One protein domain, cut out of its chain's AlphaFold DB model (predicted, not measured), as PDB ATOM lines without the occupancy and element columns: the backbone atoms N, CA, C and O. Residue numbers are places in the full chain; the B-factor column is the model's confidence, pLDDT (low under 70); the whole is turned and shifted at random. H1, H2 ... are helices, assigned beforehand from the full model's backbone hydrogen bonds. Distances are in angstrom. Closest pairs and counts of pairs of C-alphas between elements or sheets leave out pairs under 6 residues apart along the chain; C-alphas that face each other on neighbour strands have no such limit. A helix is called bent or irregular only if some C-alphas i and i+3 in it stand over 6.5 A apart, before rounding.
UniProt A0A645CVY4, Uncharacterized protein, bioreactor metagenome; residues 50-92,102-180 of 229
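What this domain is: This is residues 50 to 92 and 102 to 180 of the 229 residues of an uncharacterized protein of bioreactor metagenome (UniProt A0A645CVY4). H5 runs through the middle of this helical domain, with the hairpin of H1 and long H2 packed over one side and H3 with the bent H6 on the other; tiny H4 sits at one end. The printed part has 122 residues with six named helices, H1 to H6 in chain order, and no named strand: all helix, packed part aligned, part crossed. It is compact, with a radius of gyration of the C-alphas of 15.4 A, and spans 46 by 36 by 20 A.

Where its parts are: Find C-alpha 50 at (-26.118, -110.307, 38.213); from there H1 runs to residue 59, 16.2 A. H2, residues 65 to 91, covers 38.5 A. H3, residues 106 to 122, covers 25.1 A, kinks by 36 degrees near residue 113 and is only just irregular, C-alphas 112 and 115 being 6.8 A apart. H4 is residues 124 to 127, 5.2 A. H5, residues 133 to 152, covers 30.0 A. H6, residues 154 to 175, was assigned as one helix by its hydrogen bonds but is bent, C-alphas 163 and 166 being 6.7 A apart; its arms are H6a, residues 154 to 163, 14.9 A, and H6b, residues 166 to 175, 14.0 A, ending at C-alpha 175, (-42.023, -98.810, 54.150).

How they stand to each other: Start at the hairpin of H5 and H6a, closest at the C-alphas of Gly 150 and Ala 157, 5.4 A. H3 touches H5 at C-alphas 117 and 140, 6.6 A, and H6b at 116 and 168, 5.2 A. H1 touches residues 134 to 138 of H5 alone, closest at C-alphas 54 and 135, 6.4 A, at a steep tilt of 43 degrees. H2 touches H1 with residues 67 to 75 alone, C-alphas 57 and 68 being closest at 6.6 A, and H6a with residues 80 to 87 alone, C-alphas 84 and 156 being closest at 6.6 A. H4 is near H6b. Every O i to N i+4 pair is within hydrogen-bond range in H2 and H6b, but 2 of 6 in H1, with 3 of 7 i+3 pairs, 8 of 13 in H3, 12 of 16 in H5 and 5 of 6 in H6a; H4 is too short for such a pair.

The domain as a whole: The farthest C-alphas, of Asn 92 and Ser 180, are 51.8 A apart. Residues 93 to 101 are cut out, leaving 16.7 A between C-alphas 92 and 102; the links printed whole are tight. Mean pLDDT of the printed part is 86.3; residues 59, 61 to 63, 88 to 92 and 102 are under 70.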
ATOM      1  N   LEU A  50     -24.871-110.012  38.921       86.94
ATOM      2  CA  LEU A  50     -26.118-110.307  38.213       86.94
ATOM      3  C   LEU A  50     -27.254-109.317  38.537       86.94
ATOM      4  O   LEU A  50     -28.240-109.253  37.815       86.94
ATOM      5  N   LEU A  51     -27.107-108.453  39.547       84.62
ATOM      6  CA  LEU A  51     -28.017-107.314  39.730       84.62
ATOM      7  C   LEU A  51     -27.792-106.206  38.696       84.62
ATOM      8  O   LEU A  51     -28.660-105.357  38.504       84.62
ATOM      9  N   PHE A  52     -26.635-106.178  38.033       83.44
ATOM     10  CA  PHE A  52     -26.295-105.104  37.109       83.44
ATOM     11  C   PHE A  52     -27.235-105.069  35.894       83.44
ATOM     12  O   PHE A  52     -27.839-104.016  35.676       83.44
ATOM     13  N   PRO A  53     -27.459-106.173  35.145       83.56
ATOM     14  CA  PRO A  53     -28.322-106.156  33.963       83.56
ATOM     15  C   PRO A  53     -29.792-105.862  34.280       83.56
ATOM     16  O   PRO A  53     -30.465-105.245  33.458       83.56
ATOM     17  N   VAL A  54     -30.268-106.211  35.482       83.88
ATOM     18  CA  VAL A  54     -31.630-105.907  35.963       83.88
ATOM     19  C   VAL A  54     -31.942-104.415  35.856       83.88
ATOM     20  O   VAL A  54     -33.023-104.030  35.411       83.88
ATOM     21  N   VAL A  55     -30.975-103.565  36.214       78.38
ATOM     22  CA  VAL A  55     -31.140-102.111  36.134       78.38
ATOM     23  C   VAL A  55     -31.284-101.662  34.687       78.38
ATOM     24  O   VAL A  55     -32.136-100.836  34.402       78.38
ATOM     25  N   PHE A  56     -30.490-102.198  33.762       76.69
ATOM     26  CA  PHE A  56     -30.539-101.780  32.357       76.69
ATOM     27  C   PHE A  56     -31.794-102.275  31.646       76.69
ATOM     28  O   PHE A  56     -32.444-101.494  30.956       76.69
ATOM     29  N   LEU A  57     -32.143-103.549  31.834       73.06
ATOM     30  CA  LEU A  57     -33.247-104.200  31.130       73.06
ATOM     31  C   LEU A  57     -34.602-103.565  31.451       73.06
ATOM     32  O   LEU A  57     -35.462-103.509  30.578       73.06
ATOM     33  N   TYR A  58     -34.782-103.036  32.663       70.19
ATOM     34  CA  TYR A  58     -36.041-102.407  33.051       70.19
ATOM     35  C   TYR A  58     -36.300-101.044  32.388       70.19
ATOM     36  O   TYR A  58     -37.452-100.700  32.139       70.19
ATOM     37  N   TYR A  59     -35.259-100.259  32.088       67.19
ATOM     38  CA  TYR A  59     -35.420 -98.920  31.492       67.19
ATOM     39  C   TYR A  59     -35.551 -98.919  29.973       67.19
ATOM     40  O   TYR A  59     -35.784 -97.867  29.373       67.19
ATOM     41  N   ILE A  60     -35.408-100.076  29.332       70.62
ATOM     42  CA  ILE A  60     -35.616-100.191  27.897       70.62
ATOM     43  C   ILE A  60     -37.130-100.156  27.642       70.62
ATOM     44  O   ILE A  60     -37.867-101.047  28.047       70.62
ATOM     45  N   LYS A  61     -37.585 -99.084  26.980       55.25
ATOM     46  CA  LYS A  61     -38.992 -98.662  26.819       55.25
ATOM     47  C   LYS A  61     -39.940 -99.645  26.105       55.25
ATOM     48  O   LYS A  61     -41.138 -99.381  26.082       55.25
ATOM     49  N   ASN A  62     -39.455-100.754  25.549       57.84
ATOM     50  CA  ASN A  62     -40.290-101.728  24.832       57.84
ATOM     51  C   ASN A  62     -40.527-102.991  25.661       57.84
ATOM     52  O   ASN A  62     -39.762-103.257  26.574       57.84
ATOM     53  N   ASN A  63     -41.580-103.749  25.322       60.28
ATOM     54  CA  ASN A  63     -42.151-104.967  25.935       60.28
ATOM     55  C   ASN A  63     -41.174-106.106  26.342       60.28
ATOM     56  O   ASN A  63     -41.418-107.284  26.086       60.28
ATOM     57  N   LEU A  64     -40.095-105.803  27.057       72.75
ATOM     58  CA  LEU A  64     -39.060-106.731  27.497       72.75
ATOM     59  C   LEU A  64     -39.416-107.419  28.817       72.75
ATOM     60  O   LEU A  64     -38.552-108.021  29.444       72.75
ATOM     61  N   LYS A  65     -40.690-107.389  29.231       75.88
ATOM     62  CA  LYS A  65     -41.172-108.143  30.401       75.88
ATOM     63  C   LYS A  65     -40.791-109.623  30.288       75.88
ATOM     64  O   LYS A  65     -40.331-110.209  31.262       75.88
ATOM     65  N   TYR A  66     -40.895-110.183  29.081       81.12
ATOM     66  CA  TYR A  66     -40.469-111.549  28.784       81.12
ATOM     67  C   TYR A  66     -38.952-111.725  28.893       81.12
ATOM     68  O   TYR A  66     -38.510-112.656  29.557       81.12
ATOM     69  N   LEU A  67     -38.143-110.815  28.333       83.44
ATOM     70  CA  LEU A  67     -36.681-110.880  28.480       83.44
ATOM     71  C   LEU A  67     -36.241-110.741  29.940       83.44
ATOM     72  O   LEU A  67     -35.304-111.412  30.352       83.44
ATOM     73  N   MET A  68     -36.922-109.915  30.735       83.50
ATOM     74  CA  MET A  68     -36.643-109.762  32.161       83.50
ATOM     75  C   MET A  68     -36.998-111.034  32.942       83.50
ATOM     76  O   MET A  68     -36.235-111.444  33.814       83.50
ATOM     77  N   ALA A  69     -38.115-111.689  32.617       83.94
ATOM     78  CA  ALA A  69     -38.486-112.974  33.211       83.94
ATOM     79  C   ALA A  69     -37.486-114.081  32.838       83.94
ATOM     80  O   ALA A  69     -36.995-114.787  33.717       83.94
ATOM     81  N   ILE A  70     -37.116-114.166  31.555       86.94
ATOM     82  CA  ILE A  70     -36.087-115.079  31.037       86.94
ATOM     83  C   ILE A  70     -34.761-114.824  31.759       86.94
ATOM     84  O   ILE A  70     -34.191-115.743  32.339       86.94
ATOM     85  N   TYR A  71     -34.302-113.573  31.804       90.06
ATOM     86  CA  TYR A  71     -33.088-113.193  32.518       90.06
ATOM     87  C   TYR A  71     -33.161-113.591  33.991       90.06
ATOM     88  O   TYR A  71     -32.202-114.141  34.527       90.06
ATOM     89  N   SER A  72     -34.295-113.355  34.649       86.75
ATOM     90  CA  SER A  72     -34.448-113.661  36.070       86.75
ATOM     91  C   SER A  72     -34.344-115.161  36.343       86.75
ATOM     92  O   SER A  72     -33.666-115.573  37.280       86.75
ATOM     93  N   PHE A  73     -34.942-115.982  35.482       87.81
ATOM     94  CA  PHE A  73     -34.867-117.435  35.572       87.81
ATOM     95  C   PHE A  73     -33.457-117.973  35.275       87.81
ATOM     96  O   PHE A  73     -32.896-118.718  36.077       87.81
ATOM     97  N   PHE A  74     -32.836-117.551  34.171       90.31
ATOM     98  CA  PHE A  74     -31.484-117.999  33.810       90.31
ATOM     99  C   PHE A  74     -30.418-117.503  34.789       90.31
ATOM    100  O   PHE A  74     -29.499-118.248  35.125       90.31
ATOM    101  N   SER A  75     -30.545-116.270  35.283       90.44
ATOM    102  CA  SER A  75     -29.651-115.756  36.322       90.44
ATOM    103  C   SER A  75     -29.796-116.553  37.614       90.44
ATOM    104  O   SER A  75     -28.774-116.870  38.203       90.44
ATOM    105  N   PHE A  76     -31.003-116.962  38.019       87.81
ATOM    106  CA  PHE A  76     -31.183-117.856  39.169       87.81
ATOM    107  C   PHE A  76     -30.457-119.195  38.989       87.81
ATOM    108  O   PHE A  76     -29.721-119.615  39.878       87.81
ATOM    109  N   ILE A  77     -30.581-119.837  37.824       88.94
ATOM    110  CA  ILE A  77     -29.851-121.082  37.533       88.94
ATOM    111  C   ILE A  77     -28.335-120.851  37.617       88.94
ATOM    112  O   ILE A  77     -27.621-121.627  38.254       88.94
ATOM    113  N   LEU A  78     -27.846-119.759  37.025       89.75
ATOM    114  CA  LEU A  78     -26.432-119.395  37.066       89.75
ATOM    115  C   LEU A  78     -25.951-119.112  38.496       89.75
ATOM    116  O   LEU A  78     -24.858-119.535  38.858       89.75
ATOM    117  N   ILE A  79     -26.762-118.438  39.319       87.75
ATOM    118  CA  ILE A  79     -26.499-118.200  40.744       87.75
ATOM    119  C   ILE A  79     -26.294-119.536  41.458       87.75
ATOM    120  O   ILE A  79     -25.272-119.726  42.114       87.75
ATOM    121  N   VAL A  80     -27.240-120.467  41.310       85.75
ATOM    122  CA  VAL A  80     -27.183-121.782  41.962       85.75
ATOM    123  C   VAL A  80     -25.938-122.548  41.519       85.75
ATOM    124  O   VAL A  80     -25.208-123.070  42.361       85.75
ATOM    125  N   PHE A  81     -25.644-122.556  40.217       87.00
ATOM    126  CA  PHE A  81     -24.451-123.199  39.670       87.00
ATOM    127  C   PHE A  81     -23.153-122.588  40.221       87.00
ATOM    128  O   PHE A  81     -22.291-123.316  40.709       87.00
ATOM    129  N   LEU A  82     -23.023-121.256  40.194       86.00
ATOM    130  CA  LEU A  82     -21.837-120.551  40.687       86.00
ATOM    131  C   LEU A  82     -21.632-120.766  42.185       86.00
ATOM    132  O   LEU A  82     -20.505-120.989  42.616       86.00
ATOM    133  N   LEU A  83     -22.699-120.721  42.984       81.94
ATOM    134  CA  LEU A  83     -22.613-120.965  44.421       81.94
ATOM    135  C   LEU A  83     -22.216-122.401  44.736       81.94
ATOM    136  O   LEU A  83     -21.426-122.607  45.653       81.94
ATOM    137  N   ASN A  84     -22.722-123.375  43.977       82.81
ATOM    138  CA  ASN A  84     -22.310-124.765  44.130       82.81
ATOM    139  C   ASN A  84     -20.829-124.935  43.772       82.81
ATOM    140  O   ASN A  84     -20.043-125.416  44.582       82.81
ATOM    141  N   PHE A  85     -20.416-124.430  42.608       81.75
ATOM    142  CA  PHE A  85     -19.032-124.504  42.146       81.75
ATOM    143  C   PHE A  85     -18.047-123.831  43.117       81.75
ATOM    144  O   PHE A  85     -17.032-124.420  43.490       81.75
ATOM    145  N   LEU A  86     -18.356-122.612  43.569       77.56
ATOM    146  CA  LEU A  86     -17.541-121.887  44.547       77.56
ATOM    147  C   LEU A  86     -17.580-122.557  45.927       77.56
ATOM    148  O   LEU A  86     -16.570-122.573  46.627       77.56
ATOM    149  N   GLY A  87     -18.719-123.140  46.304       70.81
ATOM    150  CA  GLY A  87     -18.896-123.864  47.558       70.81
ATOM    151  C   GLY A  87     -18.084-125.158  47.629       70.81
ATOM    152  O   GLY A  87     -17.492-125.426  48.672       70.81
ATOM    153  N   MET A  88     -17.990-125.911  46.527       67.06
ATOM    154  CA  MET A  88     -17.171-127.129  46.432       67.06
ATOM    155  C   MET A  88     -15.672-126.838  46.591       67.06
ATOM    156  O   MET A  88     -14.934-127.612  47.200       67.06
ATOM    157  N   GLN A  89     -15.201-125.691  46.088       61.66
ATOM    158  CA  GLN A  89     -13.808-125.272  46.279       61.66
ATOM    159  C   GLN A  89     -13.484-124.955  47.746       61.66
ATOM    160  O   GLN A  89     -12.351-125.156  48.176       61.66
ATOM    161  N   GLU A  90     -14.461-124.468  48.513       60.00
ATOM    162  CA  GLU A  90     -14.297-124.206  49.946       60.00
ATOM    163  C   GLU A  90     -14.368-125.491  50.782       60.00
ATOM    164  O   GLU A  90     -13.615-125.626  51.750       60.00
ATOM    165  N   SER A  91     -15.221-126.456  50.411       52.75
ATOM    166  CA  SER A  91     -15.359-127.731  51.132       52.75
ATOM    167  C   SER A  91     -14.160-128.661  50.962       52.75
ATOM    168  O   SER A  91     -13.808-129.355  51.914       52.75
ATOM    169  N   ASN A  92     -13.480-128.628  49.809       49.69
ATOM    170  CA  ASN A  92     -12.284-129.445  49.559       49.69
ATOM    171  C   ASN A  92     -11.111-129.139  50.509       49.69
ATOM    172  O   ASN A  92     -10.191-129.942  50.614       49.69
ATOM    173  N   SER A 102     -26.763-131.114  54.782       60.84
ATOM    174  CA  SER A 102     -28.082-130.489  54.843       60.84
ATOM    175  C   SER A 102     -28.104-129.391  55.913       60.84
ATOM    176  O   SER A 102     -27.690-129.584  57.056       60.84
ATOM    177  N   SER A 103     -28.565-128.190  55.548       71.94
ATOM    178  CA  SER A 103     -28.711-127.089  56.505       71.94
ATOM    179  C   SER A 103     -30.070-127.203  57.174       71.94
ATOM    180  O   SER A 103     -31.078-126.726  56.648       71.94
ATOM    181  N   LYS A 104     -30.101-127.806  58.368       75.12
ATOM    182  CA  LYS A 104     -31.326-127.942  59.179       75.12
ATOM    183  C   LYS A 104     -31.996-126.594  59.494       75.12
ATOM    184  O   LYS A 104     -33.193-126.541  59.743       75.12
ATOM    185  N   GLY A 105     -31.235-125.496  59.466       82.31
ATOM    186  CA  GLY A 105     -31.713-124.148  59.795       82.31
ATOM    187  C   GLY A 105     -32.220-123.312  58.617       82.31
ATOM    188  O   GLY A 105     -32.638-122.178  58.852       82.31
ATOM    189  N   PHE A 106     -32.182-123.826  57.379       89.31
ATOM    190  CA  PHE A 106     -32.551-123.053  56.187       89.31
ATOM    191  C   PHE A 106     -33.970-122.482  56.277       89.31
ATOM    192  O   PHE A 106     -34.142-121.271  56.212       89.31
ATOM    193  N   PHE A 107     -34.982-123.338  56.456       91.44
ATOM    194  CA  PHE A 107     -36.388-122.914  56.410       91.44
ATOM    195  C   PHE A 107     -36.715-121.884  57.485       91.44
ATOM    196  O   PHE A 107     -37.422-120.912  57.232       91.44
ATOM    197  N   VAL A 108     -36.129-122.062  58.668       90.75
ATOM    198  CA  VAL A 108     -36.249-121.117  59.772       90.75
ATOM    199  C   VAL A 108     -35.664-119.756  59.376       90.75
ATOM    200  O   VAL A 108     -36.335-118.743  59.533       90.75
ATOM    201  N   ARG A 109     -34.464-119.701  58.785       91.12
ATOM    202  CA  ARG A 109     -33.872-118.433  58.313       91.12
ATOM    203  C   ARG A 109     -34.587-117.834  57.107       91.12
ATOM    204  O   ARG A 109     -34.679-116.615  57.007       91.12
ATOM    205  N   TRP A 110     -35.124-118.659  56.214       94.88
ATOM    206  CA  TRP A 110     -35.916-118.187  55.083       94.88
ATOM    207  C   TRP A 110     -37.170-117.439  55.554       94.88
ATOM    208  O   TRP A 110     -37.562-116.446  54.941       94.88
ATOM    209  N   THR A 111     -37.754-117.838  56.695       94.94
ATOM    210  CA  THR A 111     -38.923-117.142  57.254       94.94
ATOM    211  C   THR A 111     -38.659-115.667  57.570       94.94
ATOM    212  O   THR A 111     -39.606-114.884  57.608       94.94
ATOM    213  N   TYR A 112     -37.395-115.241  57.715       94.94
ATOM    214  CA  TYR A 112     -37.043-113.837  57.973       94.94
ATOM    215  C   TYR A 112     -37.475-112.920  56.832       94.94
ATOM    216  O   TYR A 112     -37.803-111.758  57.069       94.94
ATOM    217  N   HIS A 113     -37.549-113.465  55.619       97.00
ATOM    218  CA  HIS A 113     -37.985-112.739  54.439       97.00
ATOM    219  C   HIS A 113     -39.509-112.619  54.325       97.00
ATOM    220  O   HIS A 113     -39.997-111.799  53.550       97.00
ATOM    221  N   VAL A 114     -40.289-113.399  55.085       96.25
ATOM    222  CA  VAL A 114     -41.754-113.463  54.929       96.25
ATOM    223  C   VAL A 114     -42.408-112.118  55.236       96.25
ATOM    224  O   VAL A 114     -43.199-111.628  54.430       96.25
ATOM    225  N   ILE A 115     -42.058-111.483  56.359       96.62
ATOM    226  CA  ILE A 115     -42.628-110.179  56.736       96.62
ATOM    227  C   ILE A 115     -42.260-109.094  55.700       96.62
ATOM    228  O   ILE A 115     -43.173-108.438  55.187       96.62
ATOM    229  N   PRO A 116     -40.978-108.919  55.314       97.12
ATOM    230  CA  PRO A 116     -40.603-108.012  54.231       97.12
ATOM    231  C   PRO A 116     -41.306-108.296  52.901       97.12
ATOM    232  O   PRO A 116     -41.773-107.358  52.261       97.12
ATOM    233  N   LEU A 117     -41.439-109.560  52.486       97.81
ATOM    234  CA  LEU A 117     -42.151-109.923  51.256       97.81
ATOM    235  C   LEU A 117     -43.614-109.470  51.302       97.81
ATOM    236  O   LEU A 117     -44.089-108.845  50.353       97.81
ATOM    237  N   ILE A 118     -44.316-109.730  52.411       96.88
ATOM    238  CA  ILE A 118     -45.709-109.299  52.598       96.88
ATOM    239  C   ILE A 118     -45.815-107.776  52.472       96.88
ATOM    240  O   ILE A 118     -46.682-107.276  51.758       96.88
ATOM    241  N   ILE A 119     -44.916-107.030  53.117       96.62
ATOM    242  CA  ILE A 119     -44.901-105.560  53.075       96.62
ATOM    243  C   ILE A 119     -44.605-105.051  51.665       96.62
ATOM    244  O   ILE A 119     -45.294-104.151  51.182       96.62
ATOM    245  N   PHE A 120     -43.620-105.639  50.986       97.00
ATOM    246  CA  PHE A 120     -43.262-105.276  49.620       97.00
ATOM    247  C   PHE A 120     -44.448-105.438  48.667       97.00
ATOM    248  O   PHE A 120     -44.762-104.513  47.919       97.00
ATOM    249  N   TYR A 121     -45.148-106.576  48.721       96.44
ATOM    250  CA  TYR A 121     -46.310-106.814  47.865       96.44
ATOM    251  C   TYR A 121     -47.537-105.990  48.284       96.44
ATOM    252  O   TYR A 121     -48.226-105.470  47.405       96.44
ATOM    253  N   LYS A 122     -47.784-105.790  49.590       95.06
ATOM    254  CA  LYS A 122     -48.882-104.944  50.100       95.06
ATOM    255  C   LYS A 122     -48.733-103.490  49.642       95.06
ATOM    256  O   LYS A 122     -49.694-102.902  49.155       95.06
ATOM    257  N   TYR A 123     -47.532-102.921  49.749       93.69
ATOM    258  CA  TYR A 123     -47.241-101.529  49.372       93.69
ATOM    259  C   TYR A 123     -46.529-101.412  48.019       93.69
ATOM    260  O   TYR A 123     -45.821-100.444  47.750       93.69
ATOM    261  N   ASN A 124     -46.739-102.377  47.123       92.94
ATOM    262  CA  ASN A 124     -46.061-102.449  45.830       92.94
ATOM    263  C   ASN A 124     -46.221-101.163  44.992       92.94
ATOM    264  O   ASN A 124     -45.288-100.706  44.337       92.94
ATOM    265  N   ASN A 125     -47.398-100.532  45.051       91.56
ATOM    266  CA  ASN A 125     -47.671 -99.295  44.314       91.56
ATOM    267  C   ASN A 125     -46.745 -98.140  44.719       91.56
ATOM    268  O   ASN A 125     -46.355 -97.362  43.854       91.56
ATOM    269  N   PHE A 126     -46.339 -98.069  45.989       91.25
ATOM    270  CA  PHE A 126     -45.339 -97.108  46.450       91.25
ATOM    271  C   PHE A 126     -43.978 -97.409  45.818       91.25
ATOM    272  O   PHE A 126     -43.381 -96.541  45.181       91.25
ATOM    273  N   PHE A 127     -43.512 -98.657  45.910       92.00
ATOM    274  CA  PHE A 127     -42.197 -99.037  45.400       92.00
ATOM    275  C   PHE A 127     -42.064 -98.832  43.888       92.00
ATOM    276  O   PHE A 127     -41.014 -98.366  43.454       92.00
ATOM    277  N   LYS A 128     -43.122 -99.085  43.104       91.00
ATOM    278  CA  LYS A 128     -43.154 -98.885  41.640       91.00
ATOM    279  C   LYS A 128     -42.791 -97.474  41.183       91.00
ATOM    280  O   LYS A 128     -42.344 -97.311  40.051       91.00
ATOM    281  N   THR A 129     -42.995 -96.465  42.029       89.25
ATOM    282  CA  THR A 129     -42.663 -95.069  41.699       89.25
ATOM    283  C   THR A 129     -41.157 -94.812  41.675       89.25
ATOM    284  O   THR A 129     -40.700 -93.851  41.055       89.25
ATOM    285  N   TYR A 130     -40.371 -95.682  42.309       88.81
ATOM    286  CA  TYR A 130     -38.934 -95.522  42.421       88.81
ATOM    287  C   TYR A 130     -38.180 -96.330  41.381       88.81
ATOM    288  O   TYR A 130     -38.507 -97.462  41.032       88.81
ATOM    289  N   TYR A 131     -37.054 -95.767  40.969       86.38
ATOM    290  CA  TYR A 131     -36.212 -96.349  39.940       86.38
ATOM    291  C   TYR A 131     -35.537 -97.684  40.372       86.38
ATOM    292  O   TYR A 131     -35.076 -98.479  39.550       86.38
ATOM    293  N   TYR A 132     -35.453 -97.953  41.675       88.62
ATOM    294  CA  TYR A 132     -34.897 -99.199  42.210       88.62
ATOM    295  C   TYR A 132     -35.919-100.338  42.309       88.62
ATOM    296  O   TYR A 132     -35.537-101.462  42.633       88.62
ATOM    297  N   TYR A 133     -37.196-100.081  42.009       91.06
ATOM    298  CA  TYR A 133     -38.255-101.090  41.977       91.06
ATOM    299  C   TYR A 133     -37.870-102.422  41.300       91.06
ATOM    300  O   TYR A 133     -38.139-103.473  41.882       91.06
ATOM    301  N   PRO A 134     -37.188-102.434  40.137       89.12
ATOM    302  CA  PRO A 134     -36.891-103.678  39.420       89.12
ATOM    303  C   PRO A 134     -35.908-104.560  40.178       89.12
ATOM    304  O   PRO A 134     -35.993-105.783  40.119       89.12
ATOM    305  N   ILE A 135     -34.985-103.933  40.909       91.50
ATOM    306  CA  ILE A 135     -34.014-104.629  41.750       91.50
ATOM    307  C   ILE A 135     -34.758-105.305  42.901       91.50
ATOM    308  O   ILE A 135     -34.521-106.477  43.167       91.50
ATOM    309  N   LEU A 136     -35.694-104.602  43.548       93.94
ATOM    310  CA  LEU A 136     -36.499-105.178  44.630       93.94
ATOM    311  C   LEU A 136     -37.397-106.310  44.136       93.94
ATOM    312  O   LEU A 136     -37.470-107.344  44.789       93.94
ATOM    313  N   GLN A 137     -38.021-106.149  42.969       92.75
ATOM    314  CA  GLN A 137     -38.834-107.196  42.353       92.75
ATOM    315  C   GLN A 137     -37.995-108.429  41.983       92.75
ATOM    316  O   GLN A 137     -38.443-109.561  42.143       92.75
ATOM    317  N   TYR A 138     -36.768-108.226  41.500       92.81
ATOM    318  CA  TYR A 138     -35.844-109.319  41.216       92.81
ATOM    319  C   TYR A 138     -35.393-110.033  42.497       92.81
ATOM    320  O   TYR A 138     -35.417-111.259  42.558       92.81
ATOM    321  N   LEU A 139     -35.046-109.286  43.548       94.12
ATOM    322  CA  LEU A 139     -34.689-109.863  44.845       94.12
ATOM    323  C   LEU A 139     -35.865-110.623  45.473       94.12
ATOM    324  O   LEU A 139     -35.664-111.734  45.956       94.12
ATOM    325  N   SER A 140     -37.090-110.088  45.412       95.75
ATOM    326  CA  SER A 140     -38.280-110.781  45.919       95.75
ATOM    327  C   SER A 140     -38.525-112.092  45.171       95.75
ATOM    328  O   SER A 140     -38.837-113.109  45.786       95.75
ATOM    329  N   PHE A 141     -38.321-112.097  43.852       94.06
ATOM    330  CA  PHE A 141     -38.390-113.303  43.030       94.06
ATOM    331  C   PHE A 141     -37.339-114.346  43.435       94.06
ATOM    332  O   PHE A 141     -37.680-115.515  43.608       94.06
ATOM    333  N   LEU A 142     -36.084-113.935  43.652       94.19
ATOM    334  CA  LEU A 142     -35.024-114.832  44.122       94.19
ATOM    335  C   LEU A 142     -35.351-115.456  45.486       94.19
ATOM    336  O   LEU A 142     -35.165-116.659  45.658       94.19
ATOM    337  N   ILE A 143     -35.871-114.668  46.431       95.94
ATOM    338  CA  ILE A 143     -36.290-115.166  47.750       95.94
ATOM    339  C   ILE A 143     -37.385-116.230  47.602       95.94
ATOM    340  O   ILE A 143     -37.317-117.276  48.247       95.94
ATOM    341  N   LEU A 144     -38.386-115.993  46.750       95.75
ATOM    342  CA  LEU A 144     -39.470-116.953  46.526       95.75
ATOM    343  C   LEU A 144     -38.966-118.257  45.895       95.75
ATOM    344  O   LEU A 144     -39.403-119.331  46.299       95.75
ATOM    345  N   LEU A 145     -38.016-118.185  44.957       93.56
ATOM    346  CA  LEU A 145     -37.401-119.370  44.349       93.56
ATOM    347  C   LEU A 145     -36.502-120.160  45.309       93.56
ATOM    348  O   LEU A 145     -36.326-121.365  45.127       93.56
ATOM    349  N   LEU A 146     -35.946-119.517  46.338       92.81
ATOM    350  CA  LEU A 146     -35.143-120.215  47.338       92.81
ATOM    351  C   LEU A 146     -35.955-121.209  48.172       92.81
ATOM    352  O   LEU A 146     -35.398-122.218  48.594       92.81
ATOM    353  N   PHE A 147     -37.248-120.964  48.390       94.00
ATOM    354  CA  PHE A 147     -38.091-121.856  49.185       94.00
ATOM    355  C   PHE A 147     -38.163-123.286  48.616       94.00
ATOM    356  O   PHE A 147     -37.767-124.213  49.326       94.00
ATOM    357  N   PRO A 148     -38.582-123.509  47.348       93.19
ATOM    358  CA  PRO A 148     -38.563-124.844  46.753       93.19
ATOM    359  C   PRO A 148     -37.136-125.390  46.598       93.19
ATOM    360  O   PRO A 148     -36.922-126.588  46.777       93.19
ATOM    361  N   LEU A 149     -36.142-124.530  46.328       89.06
ATOM    362  CA  LEU A 149     -34.739-124.948  46.231       89.06
ATOM    363  C   LEU A 149     -34.229-125.547  47.550       89.06
ATOM    364  O   LEU A 149     -33.458-126.503  47.530       89.06
ATOM    365  N   GLY A 150     -34.674-125.017  48.688       88.88
ATOM    366  CA  GLY A 150     -34.263-125.461  50.015       88.88
ATOM    367  C   GLY A 150     -34.585-126.916  50.336       88.88
ATOM    368  O   GLY A 150     -33.861-127.523  51.119       88.88
ATOM    369  N   PHE A 151     -35.610-127.502  49.710       88.50
ATOM    370  CA  PHE A 151     -35.927-128.924  49.882       88.50
ATOM    371  C   PHE A 151     -34.890-129.844  49.225       88.50
ATOM    372  O   PHE A 151     -34.687-130.956  49.700       88.50
ATOM    373  N   VAL A 152     -34.221-129.382  48.162       87.06
ATOM    374  CA  VAL A 152     -33.239-130.176  47.401       87.06
ATOM    375  C   VAL A 152     -31.803-129.802  47.777       87.06
ATOM    376  O   VAL A 152     -30.961-130.670  47.977       87.06
ATOM    377  N   PHE A 153     -31.520-128.505  47.917       84.75
ATOM    378  CA  PHE A 153     -30.180-127.953  48.134       84.75
ATOM    379  C   PHE A 153     -30.146-127.004  49.341       84.75
ATOM    380  O   PHE A 153     -29.731-125.848  49.226       84.75
ATOM    381  N   SER A 154     -30.581-127.480  50.512       84.69
ATOM    382  CA  SER A 154     -30.731-126.664  51.732       84.69
ATOM    383  C   SER A 154     -29.480-125.863  52.118       84.69
ATOM    384  O   SER A 154     -29.600-124.697  52.475       84.69
ATOM    385  N   THR A 155     -28.272-126.426  52.018       84.06
ATOM    386  CA  THR A 155     -27.016-125.713  52.331       84.06
ATOM    387  C   THR A 155     -26.695-124.586  51.359       84.06
ATOM    388  O   THR A 155     -26.293-123.502  51.787       84.06
ATOM    389  N   LEU A 156     -26.879-124.807  50.056       82.38
ATOM    390  CA  LEU A 156     -26.670-123.772  49.041       82.38
ATOM    391  C   LEU A 156     -27.715-122.665  49.166       82.38
ATOM    392  O   LEU A 156     -27.363-121.483  49.155       82.38
ATOM    393  N   ALA A 157     -28.981-123.056  49.335       87.00
ATOM    394  CA  ALA A 157     -30.088-122.135  49.543       87.00
ATOM    395  C   ALA A 157     -29.830-121.246  50.766       87.00
ATOM    396  O   ALA A 157     -29.956-120.031  50.677       87.00
ATOM    397  N   ASP A 158     -29.360-121.828  51.867       86.25
ATOM    398  CA  ASP A 158     -29.037-121.123  53.105       86.25
ATOM    399  C   ASP A 158     -27.889-120.118  52.963       86.25
ATOM    400  O   ASP A 158     -27.998-118.977  53.415       86.25
ATOM    401  N   ARG A 159     -26.809-120.487  52.264       83.31
ATOM    402  CA  ARG A 159     -25.707-119.555  51.979       83.31
ATOM    403  C   ARG A 159     -26.174-118.375  51.135       83.31
ATOM    404  O   ARG A 159     -25.756-117.253  51.406       83.31
ATOM    405  N   PHE A 160     -27.021-118.613  50.132       85.56
ATOM    406  CA  PHE A 160     -27.544-117.532  49.299       85.56
ATOM    407  C   PHE A 160     -28.531-116.641  50.060       85.56
ATOM    408  O   PHE A 160     -28.451-115.417  49.957       85.56
ATOM    409  N   ASN A 161     -29.400-117.253  50.870       90.88
ATOM    410  CA  ASN A 161     -30.425-116.592  51.674       90.88
ATOM    411  C   ASN A 161     -29.845-115.455  52.527       90.88
ATOM    412  O   ASN A 161     -30.392-114.358  52.561       90.88
ATOM    413  N   LEU A 162     -28.676-115.674  53.143       87.38
ATOM    414  CA  LEU A 162     -28.001-114.666  53.969       87.38
ATOM    415  C   LEU A 162     -27.698-113.358  53.226       87.38
ATOM    416  O   LEU A 162     -27.742-112.290  53.831       87.38
ATOM    417  N   TYR A 163     -27.404-113.411  51.927       87.44
ATOM    418  CA  TYR A 163     -27.132-112.199  51.157       87.44
ATOM    419  C   TYR A 163     -28.409-111.436  50.776       87.44
ATOM    420  O   TYR A 163     -28.353-110.232  50.518       87.44
ATOM    421  N   LEU A 164     -29.563-112.108  50.755       92.62
ATOM    422  CA  LEU A 164     -30.850-111.499  50.415       92.62
ATOM    423  C   LEU A 164     -31.426-110.646  51.554       92.62
ATOM    424  O   LEU A 164     -32.377-109.907  51.321       92.62
ATOM    425  N   ILE A 165     -30.785-110.625  52.731       92.38
ATOM    426  CA  ILE A 165     -31.132-109.739  53.856       92.38
ATOM    427  C   ILE A 165     -31.167-108.249  53.474       92.38
ATOM    428  O   ILE A 165     -31.839-107.447  54.120       92.38
ATOM    429  N   PHE A 166     -30.476-107.863  52.391       92.38
ATOM    430  CA  PHE A 166     -30.588-106.522  51.818       92.38
ATOM    431  C   PHE A 166     -32.039-106.131  51.537       92.38
ATOM    432  O   PHE A 166     -32.448-105.013  51.852       92.38
ATOM    433  N   PHE A 167     -32.795-107.044  50.923       95.56
ATOM    434  CA  PHE A 167     -34.195-106.829  50.585       95.56
ATOM    435  C   PHE A 167     -35.000-106.528  51.848       95.56
ATOM    436  O   PHE A 167     -35.737-105.545  51.870       95.56
ATOM    437  N   ASP A 168     -34.782-107.303  52.910       95.19
ATOM    438  CA  ASP A 168     -35.510-107.174  54.169       95.19
ATOM    439  C   ASP A 168     -35.311-105.803  54.796       95.19
ATOM    440  O   ASP A 168     -36.271-105.066  55.025       95.19
ATOM    441  N   VAL A 169     -34.047-105.436  55.023       94.00
ATOM    442  CA  VAL A 169     -33.686-104.164  55.650       94.00
ATOM    443  C   VAL A 169     -34.200-103.006  54.802       94.00
ATOM    444  O   VAL A 169     -34.807-102.075  55.328       94.00
ATOM    445  N   PHE A 170     -34.008-103.065  53.483       94.69
ATOM    446  CA  PHE A 170     -34.414-101.982  52.599       94.69
ATOM    447  C   PHE A 170     -35.934-101.801  52.559       94.69
ATOM    448  O   PHE A 170     -36.412-100.672  52.694       94.69
ATOM    449  N   VAL A 171     -36.700-102.880  52.377       95.56
ATOM    450  CA  VAL A 171     -38.165-102.830  52.300       95.56
ATOM    451  C   VAL A 171     -38.755-102.375  53.625       95.56
ATOM    452  O   VAL A 171     -39.592-101.471  53.618       95.56
ATOM    453  N   LEU A 172     -38.294-102.937  54.747       95.06
ATOM    454  CA  LEU A 172     -38.759-102.538  56.072       95.06
ATOM    455  C   LEU A 172     -38.500-101.047  56.287       95.06
ATOM    456  O   LEU A 172     -39.462-100.291  56.414       95.06
ATOM    457  N   CYS A 173     -37.245-100.594  56.211       93.62
ATOM    458  CA  CYS A 173     -36.895 -99.188  56.426       93.62
ATOM    459  C   CYS A 173     -37.619 -98.230  55.469       93.62
ATOM    460  O   CYS A 173     -38.062 -97.169  55.894       93.62
ATOM    461  N   SER A 174     -37.770 -98.592  54.193       92.06
ATOM    462  CA  SER A 174     -38.452 -97.733  53.215       92.06
ATOM    463  C   SER A 174     -39.956 -97.650  53.473       92.06
ATOM    464  O   SER A 174     -40.542 -96.578  53.352       92.06
ATOM    465  N   SER A 175     -40.586 -98.764  53.860       91.81
ATOM    466  CA  SER A 175     -42.023 -98.810  54.150       91.81
ATOM    467  C   SER A 175     -42.406 -97.967  55.369       91.81
ATOM    468  O   SER A 175     -43.473 -97.355  55.369       91.81
ATOM    469  N   PHE A 176     -41.513 -97.840  56.360       92.50
ATOM    470  CA  PHE A 176     -41.733 -97.011  57.552       92.50
ATOM    471  C   PHE A 176     -42.033 -95.541  57.236       92.50
ATOM    472  O   PHE A 176     -42.686 -94.877  58.037       92.50
ATOM    473  N   PHE A 177     -41.596 -95.018  56.087       89.00
ATOM    474  CA  PHE A 177     -41.895 -93.641  55.682       89.00
ATOM    475  C   PHE A 177     -43.282 -93.472  55.052       89.00
ATOM    476  O   PHE A 177     -43.756 -92.345  54.941       89.00
ATOM    477  N   TYR A 178     -43.929 -94.563  54.640       88.81
ATOM    478  CA  TYR A 178     -45.166 -94.527  53.858       88.81
ATOM    479  C   TYR A 178     -46.399 -95.003  54.636       88.81
ATOM    480  O   TYR A 178     -47.509 -94.544  54.379       88.81
ATOM    481  N   ILE A 179     -46.222 -95.925  55.581       93.38
ATOM    482  CA  ILE A 179     -47.337 -96.509  56.334       93.38
ATOM    483  C   ILE A 179     -47.853 -95.568  57.433       93.38
ATOM    484  O   ILE A 179     -47.122 -94.714  57.944       93.38
ATOM    485  N   SER A 180     -49.117 -95.742  57.821       94.38
ATOM    486  CA  SER A 180     -49.744 -94.942  58.882       94.38
ATOM    487  C   SER A 180     -49.100 -95.184  60.254       94.38
ATOM    488  O   SER A 180     -48.550 -96.252  60.509       94.38
TER     489      SER A 180